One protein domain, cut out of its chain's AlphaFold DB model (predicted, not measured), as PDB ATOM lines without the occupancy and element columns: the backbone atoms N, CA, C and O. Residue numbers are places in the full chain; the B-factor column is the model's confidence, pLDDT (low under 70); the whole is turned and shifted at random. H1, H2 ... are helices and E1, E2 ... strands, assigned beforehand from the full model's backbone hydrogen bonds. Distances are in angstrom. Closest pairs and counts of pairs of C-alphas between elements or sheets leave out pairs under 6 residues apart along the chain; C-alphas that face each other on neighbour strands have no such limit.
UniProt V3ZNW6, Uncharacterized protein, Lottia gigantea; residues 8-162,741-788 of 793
ATOM      1  N   LEU A   8     -17.609   3.710  23.056       40.91
ATOM      2  CA  LEU A   8     -18.990   3.596  23.545       40.91
ATOM      3  C   LEU A   8     -20.001   4.364  22.673       40.91
ATOM      4  O   LEU A   8     -21.096   3.859  22.451       40.91
ATOM      5  N   TYR A   9     -19.634   5.533  22.141       44.75
ATOM      6  CA  TYR A   9     -20.485   6.322  21.246       44.75
ATOM      7  C   TYR A   9     -20.650   5.625  19.891       44.75
ATOM      8  O   TYR A   9     -21.769   5.430  19.426       44.75
ATOM      9  N   GLU A  10     -19.551   5.149  19.299       47.56
ATOM     10  CA  GLU A  10     -19.602   4.413  18.027       47.56
ATOM     11  C   GLU A  10     -20.355   3.078  18.167       47.56
ATOM     12  O   GLU A  10     -21.118   2.708  17.275       47.56
ATOM     13  N   ARG A  11     -20.241   2.395  19.319       49.91
ATOM     14  CA  ARG A  11     -21.089   1.237  19.659       49.91
ATOM     15  C   ARG A  11     -22.560   1.615  19.782       49.91
ATOM     16  O   ARG A  11     -23.384   0.915  19.205       49.91
ATOM     17  N   ALA A  12     -22.899   2.701  20.479       44.97
ATOM     18  CA  ALA A  12     -24.283   3.154  20.606       44.97
ATOM     19  C   ALA A  12     -24.887   3.452  19.224       44.97
ATOM     20  O   ALA A  12     -25.944   2.924  18.889       44.97
ATOM     21  N   CYS A  13     -24.178   4.204  18.376       46.97
ATOM     22  CA  CYS A  13     -24.583   4.454  16.994       46.97
ATOM     23  C   CYS A  13     -24.702   3.162  16.166       46.97
ATOM     24  O   CYS A  13     -25.672   3.018  15.431       46.97
ATOM     25  N   SER A  14     -23.774   2.209  16.303       45.56
ATOM     26  CA  SER A  14     -23.835   0.905  15.621       45.56
ATOM     27  C   SER A  14     -25.053   0.078  16.047       45.56
ATOM     28  O   SER A  14     -25.733  -0.491  15.192       45.56
ATOM     29  N   VAL A  15     -25.381   0.061  17.345       44.78
ATOM     30  CA  VAL A  15     -26.597  -0.582  17.867       44.78
ATOM     31  C   VAL A  15     -27.834   0.112  17.301       44.78
ATOM     32  O   VAL A  15     -28.630  -0.558  16.654       44.78
ATOM     33  N   PHE A  16     -27.953   1.440  17.412       45.31
ATOM     34  CA  PHE A  16     -29.081   2.186  16.839       45.31
ATOM     35  C   PHE A  16     -29.221   2.030  15.311       45.31
ATOM     36  O   PHE A  16     -30.334   2.094  14.807       45.31
ATOM     37  N   GLN A  17     -28.130   1.824  14.563       45.09
ATOM     38  CA  GLN A  17     -28.163   1.660  13.101       45.09
ATOM     39  C   GLN A  17     -28.477   0.229  12.646       45.09
ATOM     40  O   GLN A  17     -29.183   0.050  11.656       45.09
ATOM     41  N   ARG A  18     -27.932  -0.793  13.319       39.50
ATOM     42  CA  ARG A  18     -28.133  -2.213  12.956       39.50
ATOM     43  C   ARG A  18     -29.365  -2.827  13.613       39.50
ATOM     44  O   ARG A  18     -29.913  -3.789  13.093       39.50
ATOM     45  N   ARG A  19     -29.755  -2.291  14.767       42.44
ATOM     46  CA  ARG A  19     -30.901  -2.687  15.581       42.44
ATOM     47  C   ARG A  19     -31.673  -1.425  15.928       42.44
ATOM     48  O   ARG A  19     -31.672  -0.960  17.070       42.44
ATOM     49  N   VAL A  20     -32.355  -0.879  14.921       39.06
ATOM     50  CA  VAL A  20     -33.482   0.021  15.167       39.06
ATOM     51  C   VAL A  20     -34.561  -0.823  15.850       39.06
ATOM     52  O   VAL A  20     -35.489  -1.292  15.195       39.06
ATOM     53  N   LYS A  21     -34.450  -1.013  17.176       40.84
ATOM     54  CA  LYS A  21     -35.640  -1.254  17.994       40.84
ATOM     55  C   LYS A  21     -36.591  -0.130  17.603       40.84
ATOM     56  O   LYS A  21     -36.260   1.039  17.811       40.84
ATOM     57  N   GLN A  22     -37.721  -0.465  16.985       37.06
ATOM     58  CA  GLN A  22     -38.785   0.508  16.782       37.06
ATOM     59  C   GLN A  22     -39.369   0.773  18.164       37.06
ATOM     60  O   GLN A  22     -40.312   0.120  18.594       37.06
ATOM     61  N   VAL A  23     -38.732   1.673  18.914       38.44
ATOM     62  CA  VAL A  23     -39.223   2.061  20.229       38.44
ATOM     63  C   VAL A  23     -40.464   2.898  19.962       38.44
ATOM     64  O   VAL A  23     -40.369   4.066  19.579       38.44
ATOM     65  N   TYR A  24     -41.622   2.241  20.041       35.31
ATOM     66  CA  TYR A  24     -42.925   2.780  19.670       35.31
ATOM     67  C   TYR A  24     -43.380   3.849  20.668       35.31
ATOM     68  O   TYR A  24     -44.297   3.651  21.462       35.31
ATOM     69  N   PHE A  25     -42.741   5.016  20.614       41.81
ATOM     70  CA  PHE A  25     -43.212   6.213  21.290       41.81
ATOM     71  C   PHE A  25     -44.484   6.694  20.604       41.81
ATOM     72  O   PHE A  25     -44.444   7.476  19.651       41.81
ATOM     73  N   GLN A  26     -45.625   6.243  21.121       36.03
ATOM     74  CA  GLN A  26     -46.905   6.885  20.873       36.03
ATOM     75  C   GLN A  26     -46.904   8.251  21.578       36.03
ATOM     76  O   GLN A  26     -47.485   8.423  22.648       36.03
ATOM     77  N   LEU A  27     -46.212   9.226  20.976       38.22
ATOM     78  CA  LEU A  27     -46.314  10.632  21.357       38.22
ATOM     79  C   LEU A  27     -47.795  11.003  21.347       38.22
ATOM     80  O   LEU A  27     -48.488  10.819  20.345       38.22
ATOM     81  N   ASN A  28     -48.292  11.458  22.493       38.41
ATOM     82  CA  ASN A  28     -49.712  11.689  22.682       38.41
ATOM     83  C   ASN A  28     -50.164  12.861  21.780       38.41
ATOM     84  O   ASN A  28     -49.733  13.993  22.015       38.41
ATOM     85  N   PRO A  29     -51.057  12.646  20.790       41.19
ATOM     86  CA  PRO A  29     -51.447  13.681  19.825       41.19
ATOM     87  C   PRO A  29     -52.232  14.844  20.456       41.19
ATOM     88  O   PRO A  29     -52.475  15.860  19.807       41.19
ATOM     89  N   PHE A  30     -52.627  14.739  21.729       39.44
ATOM     90  CA  PHE A  30     -53.184  15.866  22.475       39.44
ATOM     91  C   PHE A  30     -52.110  16.846  22.987       39.44
ATOM     92  O   PHE A  30     -52.444  18.007  23.211       39.44
ATOM     93  N   LEU A  31     -50.838  16.432  23.108       42.41
ATOM     94  CA  LEU A  31     -49.711  17.303  23.492       42.41
ATOM     95  C   LEU A  31     -49.192  18.160  22.321       42.41
ATOM     96  O   LEU A  31     -48.726  19.279  22.537       42.41
ATOM     97  N   GLU A  32     -49.373  17.697  21.078       43.47
ATOM     98  CA  GLU A  32     -49.002  18.427  19.847       43.47
ATOM     99  C   GLU A  32     -49.714  19.790  19.701       43.47
ATOM    100  O   GLU A  32     -49.304  20.636  18.906       43.47
ATOM    101  N   ARG A  33     -50.774  20.020  20.488       49.94
ATOM    102  CA  ARG A  33     -51.574  21.254  20.520       49.94
ATOM    103  C   ARG A  33     -50.858  22.463  21.124       49.94
ATOM    104  O   ARG A  33     -51.411  23.551  21.091       49.94
ATOM    105  N   THR A  34     -49.657  22.302  21.669       43.34
ATOM    106  CA  THR A  34     -48.925  23.358  22.396       43.34
ATOM    107  C   THR A  34     -48.419  24.522  21.532       43.34
ATOM    108  O   THR A  34     -47.951  25.509  22.080       43.34
ATOM    109  N   ASN A  35     -48.588  24.475  20.204       44.59
ATOM    110  CA  ASN A  35     -48.353  25.611  19.295       44.59
ATOM    111  C   ASN A  35     -49.584  26.545  19.164       44.59
ATOM    112  O   ASN A  35     -49.856  27.082  18.087       44.59
ATOM    113  N   LEU A  36     -50.355  26.708  20.242       45.38
ATOM    114  CA  LEU A  36     -51.333  27.790  20.373       45.38
ATOM    115  C   LEU A  36     -50.609  29.087  20.770       45.38
ATOM    116  O   LEU A  36     -49.494  29.047  21.288       45.38
ATOM    117  N   LYS A  37     -51.225  30.241  20.496       49.84
ATOM    118  CA  LYS A  37     -50.669  31.547  20.885       49.84
ATOM    119  C   LYS A  37     -50.589  31.657  22.408       49.84
ATOM    120  O   LYS A  37     -51.409  31.057  23.100       49.84
ATOM    121  N   ASP A  38     -49.678  32.487  22.911       50.22
ATOM    122  CA  ASP A  38     -49.439  32.656  24.353       50.22
ATOM    123  C   ASP A  38     -50.718  33.018  25.145       50.22
ATOM    124  O   ASP A  38     -50.901  32.563  26.269       50.22
ATOM    125  N   GLU A  39     -51.659  33.733  24.515       51.06
ATOM    126  CA  GLU A  39     -52.987  34.083  25.055       51.06
ATOM    127  C   GLU A  39     -53.879  32.857  25.367       51.06
ATOM    128  O   GLU A  39     -54.651  32.876  26.322       51.06
ATOM    129  N   GLU A  40     -53.771  31.764  24.602       46.38
ATOM    130  CA  GLU A  40     -54.480  30.500  24.879       46.38
ATOM    131  C   GLU A  40     -53.678  29.570  25.810       46.38
ATOM    132  O   GLU A  40     -54.243  28.647  26.407       46.38
ATOM    133  N   ALA A  41     -52.373  29.815  25.982       48.84
ATOM    134  CA  ALA A  41     -51.517  29.021  26.860       48.84
ATOM    135  C   ALA A  41     -51.862  29.214  28.349       48.84
ATOM    136  O   ALA A  41     -51.744  28.262  29.120       48.84
ATOM    137  N   GLU A  42     -52.367  30.385  28.759       45.25
ATOM    138  CA  GLU A  42     -52.829  30.604  30.141       45.25
ATOM    139  C   GLU A  42     -54.086  29.780  30.489       45.25
ATOM    140  O   GLU A  42     -54.211  29.287  31.614       45.25
ATOM    141  N   CYS A  43     -54.977  29.529  29.520       40.53
ATOM    142  CA  CYS A  43     -56.078  28.571  29.686       40.53
ATOM    143  C   CYS A  43     -55.597  27.110  29.719       40.53
ATOM    144  O   CYS A  43     -56.253  26.267  30.335       40.53
ATOM    145  N   TYR A  44     -54.444  26.809  29.117       40.38
ATOM    146  CA  TYR A  44     -53.745  25.528  29.241       40.38
ATOM    147  C   TYR A  44     -52.677  25.551  30.349       40.38
ATOM    148  O   TYR A  44     -51.565  25.045  30.173       40.38
ATOM    149  N   GLN A  45     -53.056  25.968  31.566       41.53
ATOM    150  CA  GLN A  45     -52.464  25.297  32.728       41.53
ATOM    151  C   GLN A  45     -52.686  23.784  32.538       41.53
ATOM    152  O   GLN A  45     -53.846  23.365  32.436       41.53
ATOM    153  N   PRO A  46     -51.631  22.948  32.459       43.78
ATOM    154  CA  PRO A  46     -51.799  21.509  32.302       43.78
ATOM    155  C   PRO A  46     -52.531  21.020  33.544       43.78
ATOM    156  O   PRO A  46     -51.979  21.057  34.643       43.78
ATOM    157  N   SER A  47     -53.817  20.684  33.380       39.94
ATOM    158  CA  SER A  47     -54.733  20.671  34.518       39.94
ATOM    159  C   SER A  47     -54.183  19.776  35.624       39.94
ATOM    160  O   SER A  47     -53.784  18.639  35.356       39.94
ATOM    161  N   SER A  48     -54.197  20.256  36.870       41.56
ATOM    162  CA  SER A  48     -53.704  19.551  38.071       41.56
ATOM    163  C   SER A  48     -54.562  18.333  38.467       41.56
ATOM    164  O   SER A  48     -54.634  17.934  39.626       41.56
ATOM    165  N   LYS A  49     -55.247  17.770  37.468       48.62
ATOM    166  CA  LYS A  49     -56.198  16.665  37.455       48.62
ATOM    167  C   LYS A  49     -55.911  15.701  36.293       48.62
ATOM    168  O   LYS A  49     -56.786  14.919  35.930       48.62
ATOM    169  N   PHE A  50     -54.705  15.727  35.711       57.25
ATOM    170  CA  PHE A  50     -54.178  14.546  35.027       57.25
ATOM    171  C   PHE A  50     -54.032  13.438  36.072       57.25
ATOM    172  O   PHE A  50     -53.044  13.374  36.800       57.25
ATOM    173  N   VAL A  51     -55.079  12.621  36.190       70.06
ATOM    174  CA  VAL A  51     -55.109  11.461  37.077       70.06
ATOM    175  C   VAL A  51     -54.068  10.478  36.560       70.06
ATOM    176  O   VAL A  51     -54.267   9.850  35.521       70.06
ATOM    177  N   ILE A  52     -52.944  10.390  37.269       76.38
ATOM    178  CA  ILE A  52     -51.926   9.368  37.034       76.38
ATOM    179  C   ILE A  52     -52.627   8.010  37.196       76.38
ATOM    180  O   ILE A  52     -53.292   7.809  38.217       76.38
ATOM    181  N   PRO A  53     -52.551   7.092  36.216       77.56
ATOM    182  CA  PRO A  53     -53.156   5.781  36.377       77.56
ATOM    183  C   PRO A  53     -52.423   5.019  37.491       77.56
ATOM    184  O   PRO A  53     -51.194   4.944  37.498       77.56
ATOM    185  N   LEU A  54     -53.204   4.489  38.440       84.62
ATOM    186  CA  LEU A  54     -52.718   3.748  39.616       84.62
ATOM    187  C   LEU A  54     -51.903   2.510  39.204       84.62
ATOM    188  O   LEU A  54     -50.887   2.166  39.800       84.62
ATOM    189  N   SER A  55     -52.328   1.870  38.114       90.12
ATOM    190  CA  SER A  55     -51.576   0.816  37.453       90.12
ATOM    191  C   SER A  55     -50.659   1.390  36.374       90.12
ATOM    192  O   SER A  55     -50.984   2.362  35.690       90.12
ATOM    193  N   SER A  56     -49.486   0.783  36.215       95.25
ATOM    194  CA  SER A  56     -48.469   1.205  35.251       95.25
ATOM    195  C   SER A  56     -48.316   0.220  34.105       95.25
ATOM    196  O   SER A  56     -48.421  -0.993  34.295       95.25
ATOM    197  N   ILE A  57     -48.027   0.741  32.912       96.12
ATOM    198  CA  ILE A  57     -47.709  -0.092  31.749       96.12
ATOM    199  C   ILE A  57     -46.237  -0.499  31.828       96.12
ATOM    200  O   ILE A  57     -45.338   0.346  31.765       96.12
ATOM    201  N   VAL A  58     -46.002  -1.803  31.945       96.81
ATOM    202  CA  VAL A  58     -44.680  -2.430  31.971       96.81
ATOM    203  C   VAL A  58     -44.525  -3.280  30.715       96.81
ATOM    204  O   VAL A  58     -45.239  -4.262  30.523       96.81
ATOM    205  N   VAL A  59     -43.597  -2.889  29.847       95.62
ATOM    206  CA  VAL A  59     -43.278  -3.593  28.600       95.62
ATOM    207  C   VAL A  59     -42.119  -4.551  28.829       95.62
ATOM    208  O   VAL A  59     -41.083  -4.161  29.371       95.62
ATOM    209  N   CYS A  60     -42.283  -5.788  28.380       95.31
ATOM    210  CA  CYS A  60     -41.242  -6.802  28.374       95.31
ATOM    211  C   CYS A  60     -40.514  -6.720  27.025       95.31
ATOM    212  O   CYS A  60     -41.129  -6.840  25.966       95.31
ATOM    213  N   GLU A  61     -39.209  -6.446  27.044       91.88
ATOM    214  CA  GLU A  61     -38.392  -6.421  25.832       91.88
ATOM    215  C   GLU A  61     -37.480  -7.642  25.765       91.88
ATOM    216  O   GLU A  61     -36.689  -7.886  26.678       91.88
ATOM    217  N   GLN A  62     -37.483  -8.321  24.621       90.25
ATOM    218  CA  GLN A  62     -36.483  -9.330  24.285       90.25
ATOM    219  C   GLN A  62     -35.225  -8.701  23.664       90.25
ATOM    220  O   GLN A  62     -35.218  -7.561  23.174       90.25
ATOM    221  N   PHE A  63     -34.133  -9.465  23.686       73.75
ATOM    222  CA  PHE A  63     -32.897  -9.146  22.978       73.75
ATOM    223  C   PHE A  63     -32.887  -9.934  21.667       73.75
ATOM    224  O   PHE A  63     -32.738 -11.151  21.683       73.75
ATOM    225  N   ASP A  64     -33.023  -9.215  20.553       74.31
ATOM    226  CA  ASP A  64     -32.965  -9.714  19.168       74.31
ATOM    227  C   ASP A  64     -34.210 -10.448  18.642       74.31
ATOM    228  O   ASP A  64     -34.123 -11.145  17.632       74.31
ATOM    229  N   SER A  65     -35.373 -10.224  19.262       78.88
ATOM    230  CA  SER A  65     -36.674 -10.554  18.665       78.88
ATOM    231  C   SER A  65     -37.316  -9.317  18.023       78.88
ATOM    232  O   SER A  65     -37.374  -8.255  18.647       78.88
ATOM    233  N   ASP A  66     -37.807  -9.474  16.789       78.25
ATOM    234  CA  ASP A  66     -38.686  -8.518  16.088       78.25
ATOM    235  C   ASP A  66     -40.181  -8.798  16.387       78.25
ATOM    236  O   ASP A  66     -41.074  -8.237  15.745       78.25
ATOM    237  N   GLU A  67     -40.480  -9.710  17.320       79.94
ATOM    238  CA  GLU A  67     -41.848 -10.064  17.708       79.94
ATOM    239  C   GLU A  67     -42.556  -8.926  18.466       79.94
ATOM    240  O   GLU A  67     -41.952  -7.958  18.932       79.94
ATOM    241  N   ALA A  68     -43.884  -9.029  18.566       73.75
ATOM    242  CA  ALA A  68     -44.689  -8.038  19.266       73.75
ATOM    243  C   ALA A  68     -44.322  -8.003  20.759       73.75
ATOM    244  O   ALA A  68     -44.412  -9.018  21.445       73.75
ATOM    245  N   LEU A  69     -43.946  -6.818  21.247       85.06
ATOM    246  CA  LEU A  69     -43.606  -6.577  22.649       85.06
ATOM    247  C   LEU A  69     -44.779  -6.963  23.565       85.06
ATOM    248  O   LEU A  69     -45.869  -6.393  23.443       85.06
ATOM    249  N   ASP A  70     -44.548  -7.893  24.493       91.81
ATOM    250  CA  ASP A  70     -45.513  -8.191  25.553       91.81
ATOM    251  C   ASP A  70     -45.580  -7.017  26.538       91.81
ATOM    252  O   ASP A  70     -44.581  -6.352  26.828       91.81
ATOM    253  N   TRP A  71     -46.770  -6.737  27.055       94.56
ATOM    254  CA  TRP A  71     -47.001  -5.622  27.966       94.56
ATOM    255  C   TRP A  71     -48.036  -6.001  29.013       94.56
ATOM    256  O   TRP A  71     -49.076  -6.595  28.723       94.56
ATOM    257  N   LYS A  72     -47.739  -5.642  30.257       95.88
ATOM    258  CA  LYS A  72     -48.554  -5.961  31.424       95.88
ATOM    259  C   LYS A  72     -48.899  -4.673  32.156       95.88
ATOM    260  O   LYS A  72     -48.114  -3.727  32.201       95.88
ATOM    261  N   VAL A  73     -50.111  -4.639  32.690       96.56
ATOM    262  CA  VAL A  73     -50.616  -3.554  33.530       96.56
ATOM    263  C   VAL A  73     -50.408  -4.010  34.964       96.56
ATOM    264  O   VAL A  73     -51.044  -4.975  35.376       96.56
ATOM    265  N   LEU A  74     -49.474  -3.376  35.675       96.19
ATOM    266  CA  LEU A  74     -49.025  -3.803  37.002       96.19
ATOM    267  C   LEU A  74     -49.108  -2.647  37.999       96.19
ATOM    268  O   LEU A  74     -48.685  -1.524  37.708       96.19
ATOM    269  N   ASN A  75     -49.633  -2.933  39.183       95.25
ATOM    270  CA  ASN A  75     -49.600  -2.039  40.337       95.25
ATOM    271  C   ASN A  75     -48.203  -2.063  41.006       95.25
ATOM    272  O   ASN A  75     -47.423  -2.990  40.765       95.25
ATOM    273  N   PRO A  76     -47.855  -1.082  41.866       94.06
ATOM    274  CA  PRO A  76     -46.520  -0.999  42.470       94.06
ATOM    275  C   PRO A  76     -46.066  -2.234  43.268       94.06
ATOM    276  O   PRO A  76     -44.874  -2.523  43.292       94.06
ATOM    277  N   GLU A  77     -46.990  -2.968  43.898       92.12
ATOM    278  CA  GLU A  77     -46.688  -4.194  44.660       92.12
ATOM    279  C   GLU A  77     -46.510  -5.409  43.726       92.12
ATOM    280  O   GLU A  77     -45.490  -6.098  43.776       92.12
ATOM    281  N   GLU A  78     -47.445  -5.600  42.789       95.19
ATOM    282  CA  GLU A  78     -47.411  -6.641  41.745       95.19
ATOM    283  C   GLU A  78     -46.148  -6.562  40.876       95.19
ATOM    284  O   GLU A  78     -45.610  -7.587  40.455       95.19
ATOM    285  N   PHE A  79     -45.652  -5.348  40.610       96.75
ATOM    286  CA  PHE A  79     -44.425  -5.141  39.848       96.75
ATOM    287  C   PHE A  79     -43.209  -5.803  40.500       96.75
ATOM    288  O   PHE A  79     -42.391  -6.383  39.786       96.75
ATOM    289  N   TRP A  80     -43.079  -5.750  41.827       96.19
ATOM    290  CA  TRP A  80     -41.947  -6.376  42.508       96.19
ATOM    291  C   TRP A  80     -42.058  -7.902  42.502       96.19
ATOM    292  O   TRP A  80     -41.065  -8.572  42.214       96.19
ATOM    293  N   GLU A  81     -43.254  -8.454  42.735       95.69
ATOM    294  CA  GLU A  81     -43.491  -9.895  42.566       95.69
ATOM    295  C   GLU A  81     -43.149 -10.357  41.145       95.69
ATOM    296  O   GLU A  81     -42.499 -11.389  40.973       95.69
ATOM    297  N   TYR A  82     -43.531  -9.575  40.132       96.50
ATOM    298  CA  TYR A  82     -43.263  -9.877  38.729       96.50
ATOM    299  C   TYR A  82     -41.776  -9.749  38.360       96.50
ATOM    300  O   TYR A  82     -41.233 -10.648  37.713       96.50
ATOM    301  N   LEU A  83     -41.090  -8.691  38.811       96.44
ATOM    302  CA  LEU A  83     -39.663  -8.453  38.561       96.44
ATOM    303  C   LEU A  83     -38.794  -9.615  39.067       96.44
ATOM    304  O   LEU A  83     -37.877 -10.036  38.365       96.44
ATOM    305  N   TYR A  84     -39.110 -10.166  40.242       95.62
ATOM    306  CA  TYR A  84     -38.418 -11.329  40.814       95.62
ATOM    307  C   TYR A  84     -39.029 -12.687  40.400       95.62
ATOM    308  O   TYR A  84     -38.670 -13.714  40.975       95.62
ATOM    309  N   SER A  85     -39.938 -12.723  39.417       95.19
ATOM    310  CA  SER A  85     -40.537 -13.963  38.898       95.19
ATOM    311  C   SER A  85     -39.904 -14.448  37.589       95.19
ATOM    312  O   SER A  85     -39.377 -13.668  36.796       95.19
ATOM    313  N   ASP A  86     -40.096 -15.733  37.292       93.19
ATOM    314  CA  ASP A  86     -39.839 -16.316  35.970       93.19
ATOM    315  C   ASP A  86     -40.869 -15.889  34.898       93.19
ATOM    316  O   ASP A  86     -40.766 -16.296  33.744       93.19
ATOM    317  N   GLY A  87     -41.852 -15.041  35.234       89.44
ATOM    318  CA  GLY A  87     -42.920 -14.585  34.326       89.44
ATOM    319  C   GLY A  87     -42.465 -13.718  33.141       89.44
ATOM    320  O   GLY A  87     -43.303 -13.321  32.331       89.44
ATOM    321  N   TRP A  88     -41.159 -13.443  33.064       92.56
ATOM    322  CA  TRP A  88     -40.431 -12.763  31.987       92.56
ATOM    323  C   TRP A  88     -39.090 -13.468  31.686       92.56
ATOM    324  O   TRP A  88     -38.079 -12.827  31.403       92.56
ATOM    325  N   ALA A  89     -39.031 -14.800  31.838       87.06
ATOM    326  CA  ALA A  89     -37.789 -15.573  31.731       87.06
ATOM    327  C   ALA A  89     -37.095 -15.472  30.359       87.06
ATOM    328  O   ALA A  89     -35.862 -15.437  30.313       87.06
ATOM    329  N   ASP A  90     -37.878 -15.391  29.282       88.31
ATOM    330  CA  ASP A  90     -37.400 -15.232  27.902       88.31
ATOM    331  C   ASP A  90     -37.021 -13.772  27.560       88.31
ATOM    332  O   ASP A  90     -36.330 -13.511  26.571       88.31
ATOM    333  N   ASP A  91     -37.423 -12.810  28.397       89.94
ATOM    334  CA  ASP A  91     -37.214 -11.381  28.178       89.94
ATOM    335  C   ASP A  91     -35.894 -10.877  28.778       89.94
ATOM    336  O   ASP A  91     -35.368 -11.371  29.780       89.94
ATOM    337  N   CYS A  92     -35.326  -9.842  28.157       91.88
ATOM    338  CA  CYS A  92     -34.027  -9.295  28.540       91.88
ATOM    339  C   CYS A  92     -34.133  -8.116  29.519       91.88
ATOM    340  O   CYS A  92     -33.212  -7.871  30.309       91.88
ATOM    341  N   SER A  93     -35.248  -7.381  29.464       95.31
ATOM    342  CA  SER A  93     -35.492  -6.198  30.291       95.31
ATOM    343  C   SER A  93     -36.971  -5.830  30.394       95.31
ATOM    344  O   SER A  93     -37.698  -5.930  29.407       95.31
ATOM    345  N   LEU A  94     -37.378  -5.293  31.545       96.94
ATOM    346  CA  LEU A  94     -38.696  -4.689  31.765       96.94
ATOM    347  C   LEU A  94     -38.583  -3.159  31.712       96.94
ATOM    348  O   LEU A  94     -37.801  -2.596  32.480       96.94
ATOM    349  N   ARG A  95     -39.355  -2.473  30.858       96.88
ATOM    350  CA  ARG A  95     -39.456  -0.998  30.815       96.88
ATOM    351  C   ARG A  95     -40.819  -0.533  31.327       96.88
ATOM    352  O   ARG A  95     -41.844  -0.835  30.722       96.88
ATOM    353  N   VAL A  96     -40.822   0.276  32.382       97.25
ATOM    354  CA  VAL A  96     -42.003   1.002  32.874       97.25
ATOM    355  C   VAL A  96     -42.191   2.275  32.040       97.25
ATOM    356  O   VAL A  96     -41.274   3.101  31.970       97.25
ATOM    357  N   LEU A  97     -43.351   2.419  31.388       94.38
ATOM    358  CA  LEU A  97     -43.646   3.506  30.439       94.38
ATOM    359  C   LEU A  97     -44.404   4.693  31.041       94.38
ATOM    360  O   LEU A  97     -44.088   5.833  30.715       94.38
ATOM    361  N   GLU A  98     -45.408   4.431  31.876       93.69
ATOM    362  CA  GLU A  98     -46.299   5.437  32.469       93.69
ATOM    363  C   GLU A  98     -47.017   4.872  33.705       93.69
ATOM    364  O   GLU A  98     -47.033   3.656  33.891       93.69
ATOM    365  N   GLY A  99     -47.626   5.750  34.512       94.69
ATOM    366  CA  GLY A  99     -48.415   5.404  35.703       94.69
ATOM    367  C   GLY A  99     -47.689   5.587  37.040       94.69
ATOM    368  O   GLY A  99     -46.555   6.070  37.095       94.69
ATOM    369  N   GLU A 100     -48.372   5.239  38.132       94.62
ATOM    370  CA  GLU A 100     -47.933   5.504  39.510       94.62
ATOM    371  C   GLU A 100     -46.552   4.914  39.841       94.62
ATOM    372  O   GLU A 100     -45.707   5.613  40.402       94.62
ATOM    373  N   LEU A 101     -46.276   3.674  39.419       96.12
ATOM    374  CA  LEU A 101     -44.978   3.017  39.610       96.12
ATOM    375  C   LEU A 101     -43.839   3.839  38.993       96.12
ATOM    376  O   LEU A 101     -42.773   3.948  39.599       96.12
ATOM    377  N   LEU A 102     -44.037   4.430  37.808       96.44
ATOM    378  CA  LEU A 102     -42.996   5.223  37.154       96.44
ATOM    379  C   LEU A 102     -42.665   6.482  37.962       96.44
ATOM    380  O   LEU A 102     -41.489   6.792  38.156       96.44
ATOM    381  N   GLU A 103     -43.676   7.203  38.440       95.25
ATOM    382  CA  GLU A 103     -43.463   8.418  39.235       95.25
ATOM    383  C   GLU A 103     -42.896   8.105  40.625       95.25
ATOM    384  O   GLU A 103     -42.014   8.826  41.103       95.25
ATOM    385  N   LEU A 104     -43.299   6.987  41.235       95.62
ATOM    386  CA  LEU A 104     -42.744   6.496  42.496       95.62
ATOM    387  C   LEU A 104     -41.263   6.103  42.343       95.62
ATOM    388  O   LEU A 104     -40.422   6.561  43.121       95.62
ATOM    389  N   LEU A 105     -40.912   5.363  41.283       97.44
ATOM    390  CA  LEU A 105     -39.523   5.049  40.924       97.44
ATOM    391  C   LEU A 105     -38.700   6.322  40.670       97.44
ATOM    392  O   LEU A 105     -37.624   6.477  41.247       97.44
ATOM    393  N   LYS A 106     -39.194   7.264  39.850       97.06
ATOM    394  CA  LYS A 106     -38.514   8.548  39.568       97.06
ATOM    395  C   LYS A 106     -38.271   9.353  40.849       97.06
ATOM    396  O   LYS A 106     -37.185   9.909  41.022       97.06
ATOM    397  N   THR A 107     -39.256   9.396  41.745       96.31
ATOM    398  CA  THR A 107     -39.179  10.117  43.023       96.31
ATOM    399  C   THR A 107     -38.151   9.485  43.956       96.31
ATOM    400  O   THR A 107     -37.279  10.180  44.477       96.31
ATOM    401  N   ILE A 108     -38.194   8.163  44.132       97.19
ATOM    402  CA  ILE A 108     -37.318   7.468  45.081       97.19
ATOM    403  C   ILE A 108     -35.878   7.374  44.558       97.19
ATOM    404  O   ILE A 108     -34.953   7.545  45.349       97.19
ATOM    405  N   LEU A 109     -35.654   7.242  43.242       97.56
ATOM    406  CA  LEU A 109     -34.317   7.404  42.646       97.56
ATOM    407  C   LEU A 109     -33.728   8.793  42.936       97.56
ATOM    408  O   LEU A 109     -32.569   8.887  43.332       97.56
ATOM    409  N   CYS A 110     -34.526   9.859  42.810       96.81
ATOM    410  CA  CYS A 110     -34.096  11.225  43.122       96.81
ATOM    411  C   CYS A 110     -33.725  11.394  44.610       96.81
ATOM    412  O   CYS A 110     -32.713  12.017  44.932       96.81
ATOM    413  N   VAL A 111     -34.491  10.790  45.527       96.75
ATOM    414  CA  VAL A 111     -34.173  10.780  46.970       96.75
ATOM    415  C   VAL A 111     -32.895   9.983  47.259       96.75
ATOM    416  O   VAL A 111     -32.027  10.466  47.984       96.75
ATOM    417  N   LEU A 112     -32.739   8.797  46.667       97.00
ATOM    418  CA  LEU A 112     -31.553   7.944  46.821       97.00
ATOM    419  C   LEU A 112     -30.271   8.609  46.295       97.00
ATOM    420  O   LEU A 112     -29.219   8.508  46.928       97.00
ATOM    421  N   GLU A 113     -30.364   9.308  45.164       96.81
ATOM    422  CA  GLU A 113     -29.280  10.093  44.568       96.81
ATOM    423  C   GLU A 113     -28.938  11.319  45.435       96.81
ATOM    424  O   GLU A 113     -27.766  11.561  45.730       96.81
ATOM    425  N   LYS A 114     -29.947  12.047  45.940       96.62
ATOM    426  CA  LYS A 114     -29.765  13.185  46.863       96.62
ATOM    427  C   LYS A 114     -29.118  12.785  48.196       96.62
ATOM    428  O   LYS A 114     -28.374  13.581  48.764       96.62
ATOM    429  N   ASN A 115     -29.380  11.572  48.681       96.06
ATOM    430  CA  ASN A 115     -28.801  11.027  49.913       96.06
ATOM    431  C   ASN A 115     -27.404  10.396  49.722       96.06
ATOM    432  O   ASN A 115     -26.849   9.847  50.675       96.06
ATOM    433  N   GLU A 116     -26.856  10.410  48.501       96.69
ATOM    434  CA  GLU A 116     -25.652   9.666  48.091       96.69
ATOM    435  C   GLU A 116     -25.736   8.136  48.307       96.69
ATOM    436  O   GLU A 116     -24.722   7.440  48.247       96.69
ATOM    437  N   GLU A 117     -26.927   7.572  48.535       96.38
ATOM    438  CA  GLU A 117     -27.141   6.123  48.701       96.38
ATOM    439  C   GLU A 117     -26.949   5.366  47.375       96.38
ATOM    440  O   GLU A 117     -26.521   4.208  47.362       96.38
ATOM    441  N   VAL A 118     -27.195   6.048  46.257       97.62
ATOM    442  CA  VAL A 118     -27.031   5.564  44.883       97.62
ATOM    443  C   VAL A 118     -26.149   6.538  44.103       97.62
ATOM    444  O   VAL A 118     -26.251   7.752  44.267       97.62
ATOM    445  N   THR A 119     -25.288   6.011  43.233       97.19
ATOM    446  CA  THR A 119     -24.533   6.798  42.248       97.19
ATOM    447  C   THR A 119     -25.159   6.682  40.863       97.19
ATOM    448  O   THR A 119     -25.449   5.572  40.412       97.19
ATOM    449  N   SER A 120     -25.307   7.816  40.179       97.06
ATOM    450  CA  SER A 120     -25.754   7.927  38.790       97.06
ATOM    451  C   SER A 120     -24.575   8.006  37.807       97.06
ATOM    452  O   SER A 120     -23.479   8.466  38.138       97.06
ATOM    453  N   HIS A 121     -24.792   7.553  36.570       96.75
ATOM    454  CA  HIS A 121     -23.878   7.760  35.447       96.75
ATOM    455  C   HIS A 121     -24.660   8.035  34.159       96.75
ATOM    456  O   HIS A 121     -25.392   7.171  33.675       96.75
ATOM    457  N   ASN A 122     -24.488   9.230  33.593       96.44
ATOM    458  CA  ASN A 122     -25.260   9.701  32.445       96.44
ATOM    459  C   ASN A 122     -24.471   9.495  31.145       96.44
ATOM    460  O   ASN A 122     -23.289   9.837  31.055       96.44
ATOM    461  N   THR A 123     -25.141   8.992  30.111       94.69
ATOM    462  CA  THR A 123     -24.615   8.932  28.740       94.69
ATOM    463  C   THR A 123     -25.630   9.525  27.769       94.69
ATOM    464  O   THR A 123     -26.834   9.404  27.978       94.69
ATOM    465  N   PHE A 124     -25.142  10.172  26.711       94.00
ATOM    466  CA  PHE A 124     -25.961  10.956  25.787       94.00
ATOM    467  C   PHE A 124     -25.737  10.494  24.347       94.00
ATOM    468  O   PHE A 124     -24.596  10.299  23.919       94.00
ATOM    469  N   ALA A 125     -26.817  10.373  23.581       91.75
ATOM    470  CA  ALA A 125     -26.801  10.116  22.149       91.75
ATOM    471  C   ALA A 125     -27.754  11.080  21.430       91.75
ATOM    472  O   ALA A 125     -28.802  11.443  21.956       91.75
ATOM    473  N   TYR A 126     -27.403  11.473  20.207       91.56
ATOM    474  CA  TYR A 126     -28.281  12.253  19.335       91.56
ATOM    475  C   TYR A 126     -28.730  11.374  18.173       91.56
ATOM    476  O   TYR A 126     -27.891  10.850  17.437       91.56
ATOM    477  N   ALA A 127     -30.041  11.226  17.995       90.19
ATOM    478  CA  ALA A 127     -30.632  10.485  16.887       90.19
ATOM    479  C   ALA A 127     -31.381  11.441  15.951       90.19
ATOM    480  O   ALA A 127     -32.119  12.319  16.398       90.19
ATOM    481  N   LYS A 128     -31.214  11.265  14.636       90.56
ATOM    482  CA  LYS A 128     -32.070  11.923  13.641       90.56
ATOM    483  C   LYS A 128     -33.317  11.069  13.436       90.56
ATOM    484  O   LYS A 128     -33.194   9.891  13.111       90.56
ATOM    485  N   ASN A 129     -34.486  11.667  13.606       89.25
ATOM    486  CA  ASN A 129     -35.789  11.047  13.398       89.25
ATOM    487  C   ASN A 129     -36.533  11.768  12.263       89.25
ATOM    488  O   ASN A 129     -36.349  12.970  12.075       89.25
ATOM    489  N   LYS A 130     -37.395  11.062  11.528       88.19
ATOM    490  CA  LYS A 130     -38.291  11.659  10.528       88.19
ATOM    491  C   LYS A 130     -39.727  11.559  11.015       88.19
ATOM    492  O   LYS A 130     -40.354  10.511  10.898       88.19
ATOM    493  N   ARG A 131     -40.247  12.653  11.573       82.12
ATOM    494  CA  ARG A 131     -41.630  12.719  12.059       82.12
ATOM    495  C   ARG A 131     -42.556  13.022  10.891       82.12
ATOM    496  O   ARG A 131     -42.326  13.967  10.143       82.12
ATOM    497  N   ARG A 132     -43.619  12.235  10.740       83.75
ATOM    498  CA  ARG A 132     -44.723  12.549   9.828       83.75
ATOM    499  C   ARG A 132     -45.527  13.710  10.414       83.75
ATOM    500  O   ARG A 132     -46.037  13.595  11.526       83.75
ATOM    501  N   VAL A 133     -45.663  14.808   9.677       79.94
ATOM    502  CA  VAL A 133     -46.464  15.961  10.101       79.94
ATOM    503  C   VAL A 133     -47.935  15.663   9.830       79.94
ATOM    504  O   VAL A 133     -48.428  15.799   8.707       79.94
ATOM    505  N   HIS A 134     -48.669  15.268  10.868       71.38
ATOM    506  CA  HIS A 134     -50.120  15.161  10.790       71.38
ATOM    507  C   HIS A 134     -50.749  16.561  10.797       71.38
ATOM    508  O   HIS A 134     -51.104  17.109  11.835       71.38
ATOM    509  N   ARG A 135     -50.912  17.152   9.606       71.56
ATOM    510  CA  ARG A 135     -51.676  18.395   9.423       71.56
ATOM    511  C   ARG A 135     -53.168  18.155   9.699       71.56
ATOM    512  O   ARG A 135     -53.941  17.937   8.768       71.56
ATOM    513  N   CYS A 136     -53.580  18.239  10.965       60.06
ATOM    514  CA  CYS A 136     -54.929  17.918  11.464       60.06
ATOM    515  C   CYS A 136     -56.114  18.641  10.784       60.06
ATOM    516  O   CYS A 136     -57.259  18.256  11.007       60.06
ATOM    517  N   TYR A 137     -55.856  19.667   9.964       52.62
ATOM    518  CA  TYR A 137     -56.868  20.531   9.344       52.62
ATOM    519  C   TYR A 137     -56.778  20.642   7.810       52.62
ATOM    520  O   TYR A 137     -57.560  21.379   7.211       52.62
ATOM    521  N   VAL A 138     -55.869  19.919   7.140       53.00
ATOM    522  CA  VAL A 138     -55.874  19.862   5.664       53.00
ATOM    523  C   VAL A 138     -56.862  18.791   5.206       53.00
ATOM    524  O   VAL A 138     -56.778  17.641   5.632       53.00
ATOM    525  N   ASN A 139     -57.792  19.167   4.322       57.75
ATOM    526  CA  ASN A 139     -58.774  18.242   3.751       57.75
ATOM    527  C   ASN A 139     -58.076  17.015   3.142       57.75
ATOM    528  O   ASN A 139     -57.145  17.136   2.345       57.75
ATOM    529  N   SER A 140     -58.545  15.826   3.521       58.62
ATOM    530  CA  SER A 140     -57.812  14.551   3.448       58.62
ATOM    531  C   SER A 140     -57.596  13.956   2.047       58.62
ATOM    532  O   SER A 140     -57.324  12.763   1.925       58.62
ATOM    533  N   GLN A 141     -57.731  14.757   0.989       67.81
ATOM    534  CA  GLN A 141     -57.617  14.324  -0.408       67.81
ATOM    535  C   GLN A 141     -56.335  14.831  -1.094       67.81
ATOM    536  O   GLN A 141     -55.807  14.121  -1.941       67.81
ATOM    537  N   ASP A 142     -55.784  15.975  -0.664       65.31
ATOM    538  CA  ASP A 142     -54.569  16.584  -1.247       65.31
ATOM    539  C   ASP A 142     -53.372  16.646  -0.273       65.31
ATOM    540  O   ASP A 142     -52.308  17.180  -0.598       65.31
ATOM    541  N   ALA A 143     -53.531  16.105   0.939       65.62
ATOM    542  CA  ALA A 143     -52.510  16.110   1.983       65.62
ATOM    543  C   ALA A 143     -51.337  15.169   1.643       65.62
ATOM    544  O   ALA A 143     -51.300  14.014   2.069       65.62
ATOM    545  N   LYS A 144     -50.359  15.682   0.885       79.50
ATOM    546  CA  LYS A 144     -49.044  15.047   0.707       79.50
ATOM    547  C   LYS A 144     -48.423  14.736   2.069       79.50
ATOM    548  O   LYS A 144     -48.538  15.527   3.003       79.50
ATOM    549  N   GLU A 145     -47.739  13.600   2.164       82.19
ATOM    550  CA  GLU A 145     -47.061  13.194   3.394       82.19
ATOM    551  C   GLU A 145     -45.810  14.053   3.612       82.19
ATOM    552  O   GLU A 145     -44.736  13.780   3.080       82.19
ATOM    553  N   GLU A 146     -45.970  15.136   4.366       85.94
ATOM    554  CA  GLU A 146     -44.856  15.966   4.809       85.94
ATOM    555  C   GLU A 146     -44.157  15.306   5.998       85.94
ATOM    556  O   GLU A 146     -44.789  14.931   6.988       85.94
ATOM    557  N   PHE A 147     -42.835  15.185   5.902       86.94
ATOM    558  CA  PHE A 147     -41.976  14.707   6.979       86.94
ATOM    559  C   PHE A 147     -41.054  15.838   7.423       86.94
ATOM    560  O   PHE A 147     -40.413  16.478   6.587       86.94
ATOM    561  N   THR A 148     -40.953  16.058   8.730       86.38
ATOM    562  CA  THR A 148     -39.957  16.945   9.334       86.38
ATOM    563  C   THR A 148     -38.794  16.127   9.882       86.38
ATOM    564  O   THR A 148     -38.976  15.144  10.606       86.38
ATOM    565  N   ASP A 149     -37.576  16.548   9.541       88.44
ATOM    566  CA  ASP A 149     -36.367  16.043  10.183       88.44
ATOM    567  C   ASP A 149     -36.311  16.619  11.613       88.44
ATOM    568  O   ASP A 149     -36.160  17.824  11.815       88.44
ATOM    569  N   GLN A 150     -36.455  15.750  12.611       88.88
ATOM    570  CA  GLN A 150     -36.438  16.066  14.038       88.88
ATOM    571  C   GLN A 150     -35.152  15.501  14.655       88.88
ATOM    572  O   GLN A 150     -34.733  14.391  14.326       88.88
ATOM    573  N   THR A 151     -34.522  16.225  15.580       90.25
ATOM    574  CA  THR A 151     -33.424  15.665  16.384       90.25
ATOM    575  C   THR A 151     -33.980  15.190  17.721       90.25
ATOM    576  O   THR A 151     -34.723  15.909  18.383       90.25
ATOM    577  N   LEU A 152     -33.634  13.970  18.117       92.38
ATOM    578  CA  LEU A 152     -33.879  13.441  19.452       92.38
ATOM    579  C   LEU A 152     -32.571  13.494  20.239       92.38
ATOM    580  O   LEU A 152     -31.555  12.967  19.776       92.38
ATOM    581  N   LEU A 153     -32.604  14.095  21.424       94.56
ATOM    582  CA  LEU A 153     -31.609  13.845  22.460       94.56
ATOM    583  C   LEU A 153     -32.088  12.639  23.269       94.56
ATOM    584  O   LEU A 153     -33.174  12.672  23.841       94.56
ATOM    585  N   VAL A 154     -31.279  11.586  23.300       94.44
ATOM    586  CA  VAL A 154     -31.491  10.384  24.107       94.44
ATOM    587  C   VAL A 154     -30.468  10.404  25.239       94.44
ATOM    588  O   VAL A 154     -29.268  10.264  25.000       94.44
ATOM    589  N   GLU A 155     -30.933  10.595  26.466       95.81
ATOM    590  CA  GLU A 155     -30.140  10.485  27.686       95.81
ATOM    591  C   GLU A 155     -30.450   9.161  28.397       95.81
ATOM    592  O   GLU A 155     -31.602   8.762  28.566       95.81
ATOM    593  N   PHE A 156     -29.396   8.485  28.838       96.12
ATOM    594  CA  PHE A 156     -29.462   7.263  29.626       96.12
ATOM    595  C   PHE A 156     -28.734   7.479  30.949       96.12
ATOM    596  O   PHE A 156     -27.510   7.634  30.952       96.12
ATOM    597  N   ILE A 157     -29.474   7.452  32.057       97.38
ATOM    598  CA  ILE A 157     -28.930   7.549  33.414       97.38
ATOM    599  C   ILE A 157     -28.939   6.152  34.030       97.38
ATOM    600  O   ILE A 157     -30.001   5.589  34.300       97.38
ATOM    601  N   TYR A 158     -27.754   5.581  34.217       97.25
ATOM    602  CA  TYR A 158     -27.547   4.293  34.875       97.25
ATOM    603  C   TYR A 158     -27.406   4.508  36.381       97.25
ATOM    604  O   TYR A 158     -26.665   5.400  36.796       97.25
ATOM    605  N   TYR A 159     -28.078   3.688  37.184       97.88
ATOM    606  CA  TYR A 159     -28.029   3.757  38.645       97.88
ATOM    607  C   TYR A 159     -27.356   2.515  39.234       97.88
ATOM    608  O   TYR A 159     -27.519   1.408  38.724       97.88
ATOM    609  N   GLY A 160     -26.618   2.697  40.329       96.94
ATOM    610  CA  GLY A 160     -26.058   1.598  41.114       96.94
ATOM    611  C   GLY A 160     -25.774   2.009  42.558       96.94
ATOM    612  O   GLY A 160     -25.467   3.172  42.832       96.94
ATOM    613  N   VAL A 161     -25.879   1.057  43.487       97.00
ATOM    614  CA  VAL A 161     -25.718   1.296  44.931       97.00
ATOM    615  C   VAL A 161     -24.336   1.876  45.242       97.00
ATOM    616  O   VAL A 161     -23.304   1.325  44.842       97.00
ATOM    617  N   ASN A 162     -24.284   2.961  46.021       96.06
ATOM    618  CA  ASN A 162     -23.018   3.543  46.453       96.06
ATOM    619  C   ASN A 162     -22.333   2.615  47.467       96.06
ATOM    620  O   ASN A 162     -22.578   2.663  48.678       96.06
ATOM    621  N   SER A 741     -44.848   0.434  52.318       88.94
ATOM    622  CA  SER A 741     -44.406   1.775  52.717       88.94
ATOM    623  C   SER A 741     -43.372   2.333  51.730       88.94
ATOM    624  O   SER A 741     -42.744   1.594  50.965       88.94
ATOM    625  N   ILE A 742     -43.153   3.651  51.767       91.19
ATOM    626  CA  ILE A 742     -42.142   4.313  50.929       91.19
ATOM    627  C   ILE A 742     -40.742   3.766  51.256       91.19
ATOM    628  O   ILE A 742     -39.914   3.599  50.362       91.19
ATOM    629  N   GLU A 743     -40.499   3.410  52.519       92.94
ATOM    630  CA  GLU A 743     -39.287   2.746  52.998       92.94
ATOM    631  C   GLU A 743     -39.144   1.335  52.412       92.94
ATOM    632  O   GLU A 743     -38.089   1.018  51.866       92.94
ATOM    633  N   ASN A 744     -40.204   0.518  52.436       92.94
ATOM    634  CA  ASN A 744     -40.186  -0.824  51.843       92.94
ATOM    635  C   ASN A 744     -39.924  -0.749  50.331       92.94
ATOM    636  O   ASN A 744     -39.092  -1.484  49.808       92.94
ATOM    637  N   PHE A 745     -40.578   0.176  49.622       95.00
ATOM    638  CA  PHE A 745     -40.354   0.379  48.188       95.00
ATOM    639  C   PHE A 745     -38.921   0.859  47.893       95.00
ATOM    640  O   PHE A 745     -38.300   0.411  46.927       95.00
ATOM    641  N   LYS A 746     -38.366   1.741  48.732       95.88
ATOM    642  CA  LYS A 746     -36.971   2.198  48.643       95.88
ATOM    643  C   LYS A 746     -35.982   1.047  48.831       95.88
ATOM    644  O   LYS A 746     -35.043   0.935  48.042       95.88
ATOM    645  N   ASP A 747     -36.192   0.196  49.829       95.44
ATOM    646  CA  ASP A 747     -35.315  -0.945  50.093       95.44
ATOM    647  C   ASP A 747     -35.464  -2.035  49.008       95.44
ATOM    648  O   ASP A 747     -34.451  -2.562  48.550       95.44
ATOM    649  N   ASN A 748     -36.673  -2.272  48.479       96.12
ATOM    650  CA  ASN A 748     -36.907  -3.126  47.300       96.12
ATOM    651  C   ASN A 748     -36.159  -2.619  46.053       96.12
ATOM    652  O   ASN A 748     -35.581  -3.412  45.307       96.12
ATOM    653  N   LEU A 749     -36.136  -1.299  45.831       97.56
ATOM    654  CA  LEU A 749     -35.419  -0.669  44.721       97.56
ATOM    655  C   LEU A 749     -33.893  -0.725  44.900       97.56
ATOM    656  O   LEU A 749     -33.174  -0.958  43.928       97.56
ATOM    657  N   LEU A 750     -33.394  -0.554  46.128       96.56
ATOM    658  CA  LEU A 750     -31.979  -0.761  46.454       96.56
ATOM    659  C   LEU A 750     -31.565  -2.223  46.244       96.56
ATOM    660  O   LEU A 750     -30.537  -2.471  45.620       96.56
ATOM    661  N   GLN A 751     -32.384  -3.180  46.689       96.19
ATOM    662  CA  GLN A 751     -32.183  -4.606  46.427       96.19
ATOM    663  C   GLN A 751     -32.179  -4.894  44.918       96.19
ATOM    664  O   GLN A 751     -31.308  -5.613  44.433       96.19
ATOM    665  N   ALA A 752     -33.088  -4.288  44.152       97.31
ATOM    666  CA  ALA A 752     -33.150  -4.479  42.706       97.31
ATOM    667  C   ALA A 752     -31.880  -3.991  41.982       97.31
ATOM    668  O   ALA A 752     -31.535  -4.561  40.951       97.31
ATOM    669  N   MET A 753     -31.139  -3.011  42.518       97.19
ATOM    670  CA  MET A 753     -29.841  -2.588  41.960       97.19
ATOM    671  C   MET A 753     -28.696  -3.584  42.193       97.19
ATOM    672  O   MET A 753     -27.696  -3.513  41.480       97.19
ATOM    673  N   ASP A 754     -28.815  -4.506  43.156       95.31
ATOM    674  CA  ASP A 754     -27.842  -5.593  43.340       95.31
ATOM    675  C   ASP A 754     -28.082  -6.753  42.342       95.31
ATOM    676  O   ASP A 754     -27.150  -7.505  42.047       95.31
ATOM    677  N   TYR A 755     -29.298  -6.880  41.783       96.00
ATOM    678  CA  TYR A 755     -29.689  -7.952  40.844       96.00
ATOM    679  C   TYR A 755     -29.898  -7.502  39.389       96.00
ATOM    680  O   TYR A 755     -29.772  -8.325  38.484       96.00
ATOM    681  N   PHE A 756     -30.208  -6.229  39.131       97.25
ATOM    682  CA  PHE A 756     -30.560  -5.710  37.806       97.25
ATOM    683  C   PHE A 756     -29.825  -4.408  37.487       97.25
ATOM    684  O   PHE A 756     -29.609  -3.554  38.347       97.25
ATOM    685  N   VAL A 757     -29.515  -4.198  36.207       96.62
ATOM    686  CA  VAL A 757     -29.034  -2.898  35.727       96.62
ATOM    687  C   VAL A 757     -30.240  -1.982  35.537       96.62
ATOM    688  O   VAL A 757     -30.988  -2.126  34.565       96.62
ATOM    689  N   ILE A 758     -30.432  -1.056  36.480       97.88
ATOM    690  CA  ILE A 758     -31.513  -0.064  36.451       97.88
ATOM    691  C   ILE A 758     -31.061   1.173  35.670       97.88
ATOM    692  O   ILE A 758     -30.019   1.774  35.953       97.88
ATOM    693  N   ARG A 759     -31.873   1.573  34.690       96.94
ATOM    694  CA  ARG A 759     -31.615   2.709  33.801       96.94
ATOM    695  C   ARG A 759     -32.858   3.575  33.647       96.94
ATOM    696  O   ARG A 759     -33.901   3.079  33.239       96.94
ATOM    697  N   LYS A 760     -32.736   4.879  33.876       97.69
ATOM    698  CA  LYS A 760     -33.726   5.870  33.434       97.69
ATOM    699  C   LYS A 760     -33.375   6.304  32.015       97.69
ATOM    700  O   LYS A 760     -32.227   6.654  31.735       97.69
ATOM    701  N   GLU A 761     -34.355   6.269  31.125       96.56
ATOM    702  CA  GLU A 761     -34.222   6.637  29.714       96.56
ATOM    703  C   GLU A 761     -35.042   7.911  29.495       96.56
ATOM    704  O   GLU A 761     -36.247   7.918  29.747       96.56
ATOM    705  N   MET A 762     -34.393   8.995  29.074       96.19
ATOM    706  CA  MET A 762     -35.019  10.288  28.801       96.19
ATOM    707  C   MET A 762     -34.830  10.641  27.330       96.19
ATOM    708  O   MET A 762     -33.713  10.611  26.820       96.19
ATOM    709  N   ILE A 763     -35.920  10.954  26.634       94.25
ATOM    710  CA  ILE A 763     -35.902  11.249  25.200       94.25
ATOM    711  C   ILE A 763     -36.575  12.593  24.973       94.25
ATOM    712  O   ILE A 763     -37.800  12.704  25.022       94.25
ATOM    713  N   THR A 764     -35.745  13.607  24.735       94.19
ATOM    714  CA  THR A 764     -36.154  14.989  24.478       94.19
ATOM    715  C   THR A 764     -36.209  15.249  22.977       94.19
ATOM    716  O   THR A 764     -35.228  15.082  22.247       94.19
ATOM    717  N   SER A 765     -37.373  15.685  22.516       90.81
ATOM    718  CA  SER A 765     -37.641  16.084  21.140       90.81
ATOM    719  C   SER A 765     -37.149  17.508  20.862       90.81
ATOM    720  O   SER A 765     -37.488  18.431  21.592       90.81
ATOM    721  N   SER A 766     -36.437  17.743  19.751       87.62
ATOM    722  CA  SER A 766     -36.140  19.110  19.276       87.62
ATOM    723  C   SER A 766     -37.376  19.866  18.764       87.62
ATOM    724  O   SER A 766     -37.271  21.032  18.398       87.62
ATOM    725  N   HIS A 767     -38.528  19.199  18.675       79.69
ATOM    726  CA  HIS A 767     -39.831  19.787  18.377       79.69
ATOM    727  C   HIS A 767     -40.652  19.822  19.675       79.69
ATOM    728  O   HIS A 767     -40.747  18.797  20.351       79.69
ATOM    729  N   ASN A 768     -41.192  20.986  20.038       82.50
ATOM    730  CA  ASN A 768     -41.918  21.267  21.291       82.50
ATOM    731  C   ASN A 768     -41.133  21.049  22.612       82.50
ATOM    732  O   ASN A 768     -41.682  21.294  23.679       82.50
ATOM    733  N   TYR A 769     -39.870  20.592  22.582       85.50
ATOM    734  CA  TYR A 769     -39.065  20.227  23.768       85.50
ATOM    735  C   TYR A 769     -39.680  19.129  24.668       85.50
ATOM    736  O   TYR A 769     -39.195  18.867  25.772       85.50
ATOM    737  N   GLU A 770     -40.707  18.431  24.166       87.06
ATOM    738  CA  GLU A 770     -41.352  17.282  24.810       87.06
ATOM    739  C   GLU A 770     -40.308  16.237  25.226       87.06
ATOM    740  O   GLU A 770     -39.484  15.814  24.412       87.06
ATOM    741  N   THR A 771     -40.343  15.816  26.495       92.31
ATOM    742  CA  THR A 771     -39.402  14.837  27.054       92.31
ATOM    743  C   THR A 771     -40.148  13.643  27.631       92.31
ATOM    744  O   THR A 771     -40.775  13.741  28.684       92.31
ATOM    745  N   VAL A 772     -40.046  12.496  26.960       93.69
ATOM    746  CA  VAL A 772     -40.543  11.214  27.480       93.69
ATOM    747  C   VAL A 772     -39.510  10.661  28.462       93.69
ATOM    748  O   VAL A 772     -38.315  10.687  28.174       93.69
ATOM    749  N   THR A 773     -39.948  10.169  29.622       96.19
ATOM    750  CA  THR A 773     -39.091   9.478  30.601       96.19
ATOM    751  C   THR A 773     -39.627   8.075  30.828       96.19
ATOM    752  O   THR A 773     -40.825   7.921  31.023       96.19
ATOM    753  N   THR A 774     -38.755   7.073  30.857       97.19
ATOM    754  CA  THR A 774     -39.093   5.682  31.207       97.19
ATOM    755  C   THR A 774     -38.019   5.106  32.130       97.19
ATOM    756  O   THR A 774     -36.928   5.679  32.236       97.19
ATOM    757  N   ILE A 775     -38.304   4.000  32.821       98.00
ATOM    758  CA  ILE A 775     -37.316   3.301  33.661       98.00
ATOM    759  C   ILE A 775     -37.267   1.824  33.274       98.00
ATOM    760  O   ILE A 775     -38.291   1.148  33.255       98.00
ATOM    761  N   THR A 776     -36.064   1.336  32.986       97.44
ATOM    762  CA  THR A 776     -35.788  -0.014  32.490       97.44
ATOM    763  C   THR A 776     -34.935  -0.797  33.481       97.44
ATOM    764  O   THR A 776     -33.876  -0.331  33.905       97.44
ATOM    765  N   PHE A 777     -35.367  -2.013  33.798       97.69
ATOM    766  CA  PHE A 777     -34.648  -3.006  34.590       97.69
ATOM    767  C   PHE A 777     -34.110  -4.071  33.631       97.69
ATOM    768  O   PHE A 777     -34.895  -4.755  32.977       97.69
ATOM    769  N   THR A 778     -32.789  -4.204  33.503       96.19
ATOM    770  CA  THR A 778     -32.148  -5.149  32.563       96.19
ATOM    771  C   THR A 778     -31.439  -6.270  33.318       96.19
ATOM    772  O   THR A 778     -30.704  -5.993  34.268       96.19
ATOM    773  N   ARG A 779     -31.606  -7.528  32.882       94.56
ATOM    774  CA  ARG A 779     -30.880  -8.677  33.461       94.56
ATOM    775  C   ARG A 779     -29.362  -8.513  33.252       94.56
ATOM    776  O   ARG A 779     -28.965  -8.116  32.150       94.56
ATOM    777  N   PRO A 780     -28.489  -8.794  34.239       92.25
ATOM    778  CA  PRO A 780     -27.044  -8.588  34.099       92.25
ATOM    779  C   PRO A 780     -26.437  -9.332  32.904       92.25
ATOM    780  O   PRO A 780     -25.589  -8.786  32.203       92.25
ATOM    781  N   GLU A 781     -26.914 -10.537  32.607       90.50
ATOM    782  CA  GLU A 781     -26.477 -11.366  31.478       90.50
ATOM    783  C   GLU A 781     -26.868 -10.723  30.144       90.50
ATOM    784  O   GLU A 781     -26.072 -10.705  29.204       90.50
ATOM    785  N   ALA A 782     -28.075 -10.158  30.063       87.50
ATOM    786  CA  ALA A 782     -28.545  -9.412  28.901       87.50
ATOM    787  C   ALA A 782     -27.750  -8.115  28.702       87.50
ATOM    788  O   ALA A 782     -27.340  -7.813  27.583       87.50
ATOM    789  N   TYR A 783     -27.460  -7.386  29.781       86.06
ATOM    790  CA  TYR A 783     -26.615  -6.191  29.742       86.06
ATOM    791  C   TYR A 783     -25.174  -6.519  29.314       86.06
ATOM    792  O   TYR A 783     -24.587  -5.837  28.472       86.06
ATOM    793  N   VAL A 784     -24.608  -7.619  29.812       86.62
ATOM    794  CA  VAL A 784     -23.301  -8.118  29.371       86.62
ATOM    795  C   VAL A 784     -23.338  -8.508  27.887       86.62
ATOM    796  O   VAL A 784     -22.432  -8.116  27.156       86.62
ATOM    797  N   ARG A 785     -24.387  -9.184  27.394       81.31
ATOM    798  CA  ARG A 785     -24.566  -9.489  25.954       81.31
ATOM    799  C   ARG A 785     -24.725  -8.226  25.091       81.31
ATOM    800  O   ARG A 785     -24.132  -8.166  24.020       81.31
ATOM    801  N   LEU A 786     -25.442  -7.205  25.569       76.19
ATOM    802  CA  LEU A 786     -25.571  -5.882  24.930       76.19
ATOM    803  C   LEU A 786     -24.216  -5.180  24.737       76.19
ATOM    804  O   LEU A 786     -24.018  -4.485  23.740       76.19
ATOM    805  N   HIS A 787     -23.286  -5.342  25.685       74.94
ATOM    806  CA  HIS A 787     -22.004  -4.628  25.695       74.94
ATOM    807  C   HIS A 787     -20.785  -5.469  25.272       74.94
ATOM    808  O   HIS A 787     -19.718  -4.902  25.000       74.94
ATOM    809  N   GLN A 788     -20.932  -6.791  25.140       80.19
ATOM    810  CA  GLN A 788     -19.962  -7.659  24.472       80.19
ATOM    811  C   GLN A 788     -19.986  -7.413  22.958       80.19
ATOM    812  O   GLN A 788     -20.774  -7.989  22.215       80.19
TER     813      GLN A 788
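AT A GLANCE: This is residues 8 to 162 and 741 to 788 of the 793 residues of an uncharacterized protein of Lottia gigantea (UniProt V3ZNW6). One long, twisted sheet of seven strands has the helices H4, H5 and H6 over one face, in two layers, helices on one face of a sheet. The long hairpin E4 and E5 makes one edge, its loop residues 137 to 142 sticking out, while the low-confidence stretch with H1, H2 and H3 lies mostly round the outside. The 203 printed residues run H1 H2 H3 E1 E2 H4 E3 H5 E4 E5 H6 E6 E7 H7, and the class is mixed, helices and strands. The sheet's order is E2 E1 E3 E7 E6 E5 E4, all antiparallel. The whole is compact, with a radius of gyration of the C-alphas of 18.9 A and spans of 55 by 41 by 31 A.

IN THESE COORDINATES: The strands are E2, residues 70 to 74; E1, 56 to 61; E3, 93 to 98; E7, 771 to 778, 22.0 A; E6, 757 to 765, 25.4 A; E5, 147 to 161, 43.4 A; and E4, 118 to 132, 39.9 A, from C-alpha 118 at (-27.031, 5.564, 44.883). E4 bends by 63 degrees at residue 128. The helices are H4, 76 to 83; H5, 100 to 114, 21.1 A; H6, 742 to 755, 20.2 A; H1, 8 to 18, from C-alpha 8 at (-18.990, 3.596, 23.545); H2, 31 to 34; H3, 38 to 41; and H7, 780 to 787, ending at C-alpha 787 (-22.004, -4.628, 25.695).

HOW THE PARTS SIT: Across the neighbour strands of the sheet, these backbone pairs are within hydrogen-bond range: N 58 and O 72 of E1 and E2, 2.9 A; N 59 and O 95 of E1 and E3, 2.8 A; N 96 and O 775 of E3 and E7, 2.8 A; N 776 and O 759 of E7 and E6, 2.8 A; N 155 and O 762 of E5 and E6, 2.8 A; and N 125 and O 154 of E4 and E5, 2.8 A, among others. E2, H4 and E3 form a split strand-helix-strand unit, two strands running the same way with E1 between them, and its crossover is right-handed. H4 lies over E1 at a height over the sheet of 8.8 A, at 6 degrees to it on the local plane. H5 and H6 are on the same face; H6, over E5, stands up from the sheet. The closest C-alphas of H5 and E7 are Leu 102 and Ile 775, 6.9 A. H5 and H6 are close but not clearly touching, about perpendicular at 79 degrees, with Ile 108 and Lys 746 closest, their C-alphas 6.4 A apart. H1 and H7 only graze the sheet; H2 and H3 are not on it. Every O i to N i+4 pair is within hydrogen-bond range in H1, H5 and H7, against 3 of 4 in H4 and 8 of 10 in H6; H2 and H3 are too short for one.

THE WHOLE: The C-alphas farthest apart are those of Gln 141 and Asn 162, 59.2 A. Residues 163 to 740 are not printed, and C-alphas 162 and 741 are 22.4 A apart across that cut. The links H1 to H2, H3 to E1 and E4 to E5 are long. Residues 37 to 43, of which 38 to 41 belong to H3, and 137 to 142 stand free. The mean pLDDT of the printed part is 80.3, and it is under 70 in residues 8 to 50 and 136 to 143.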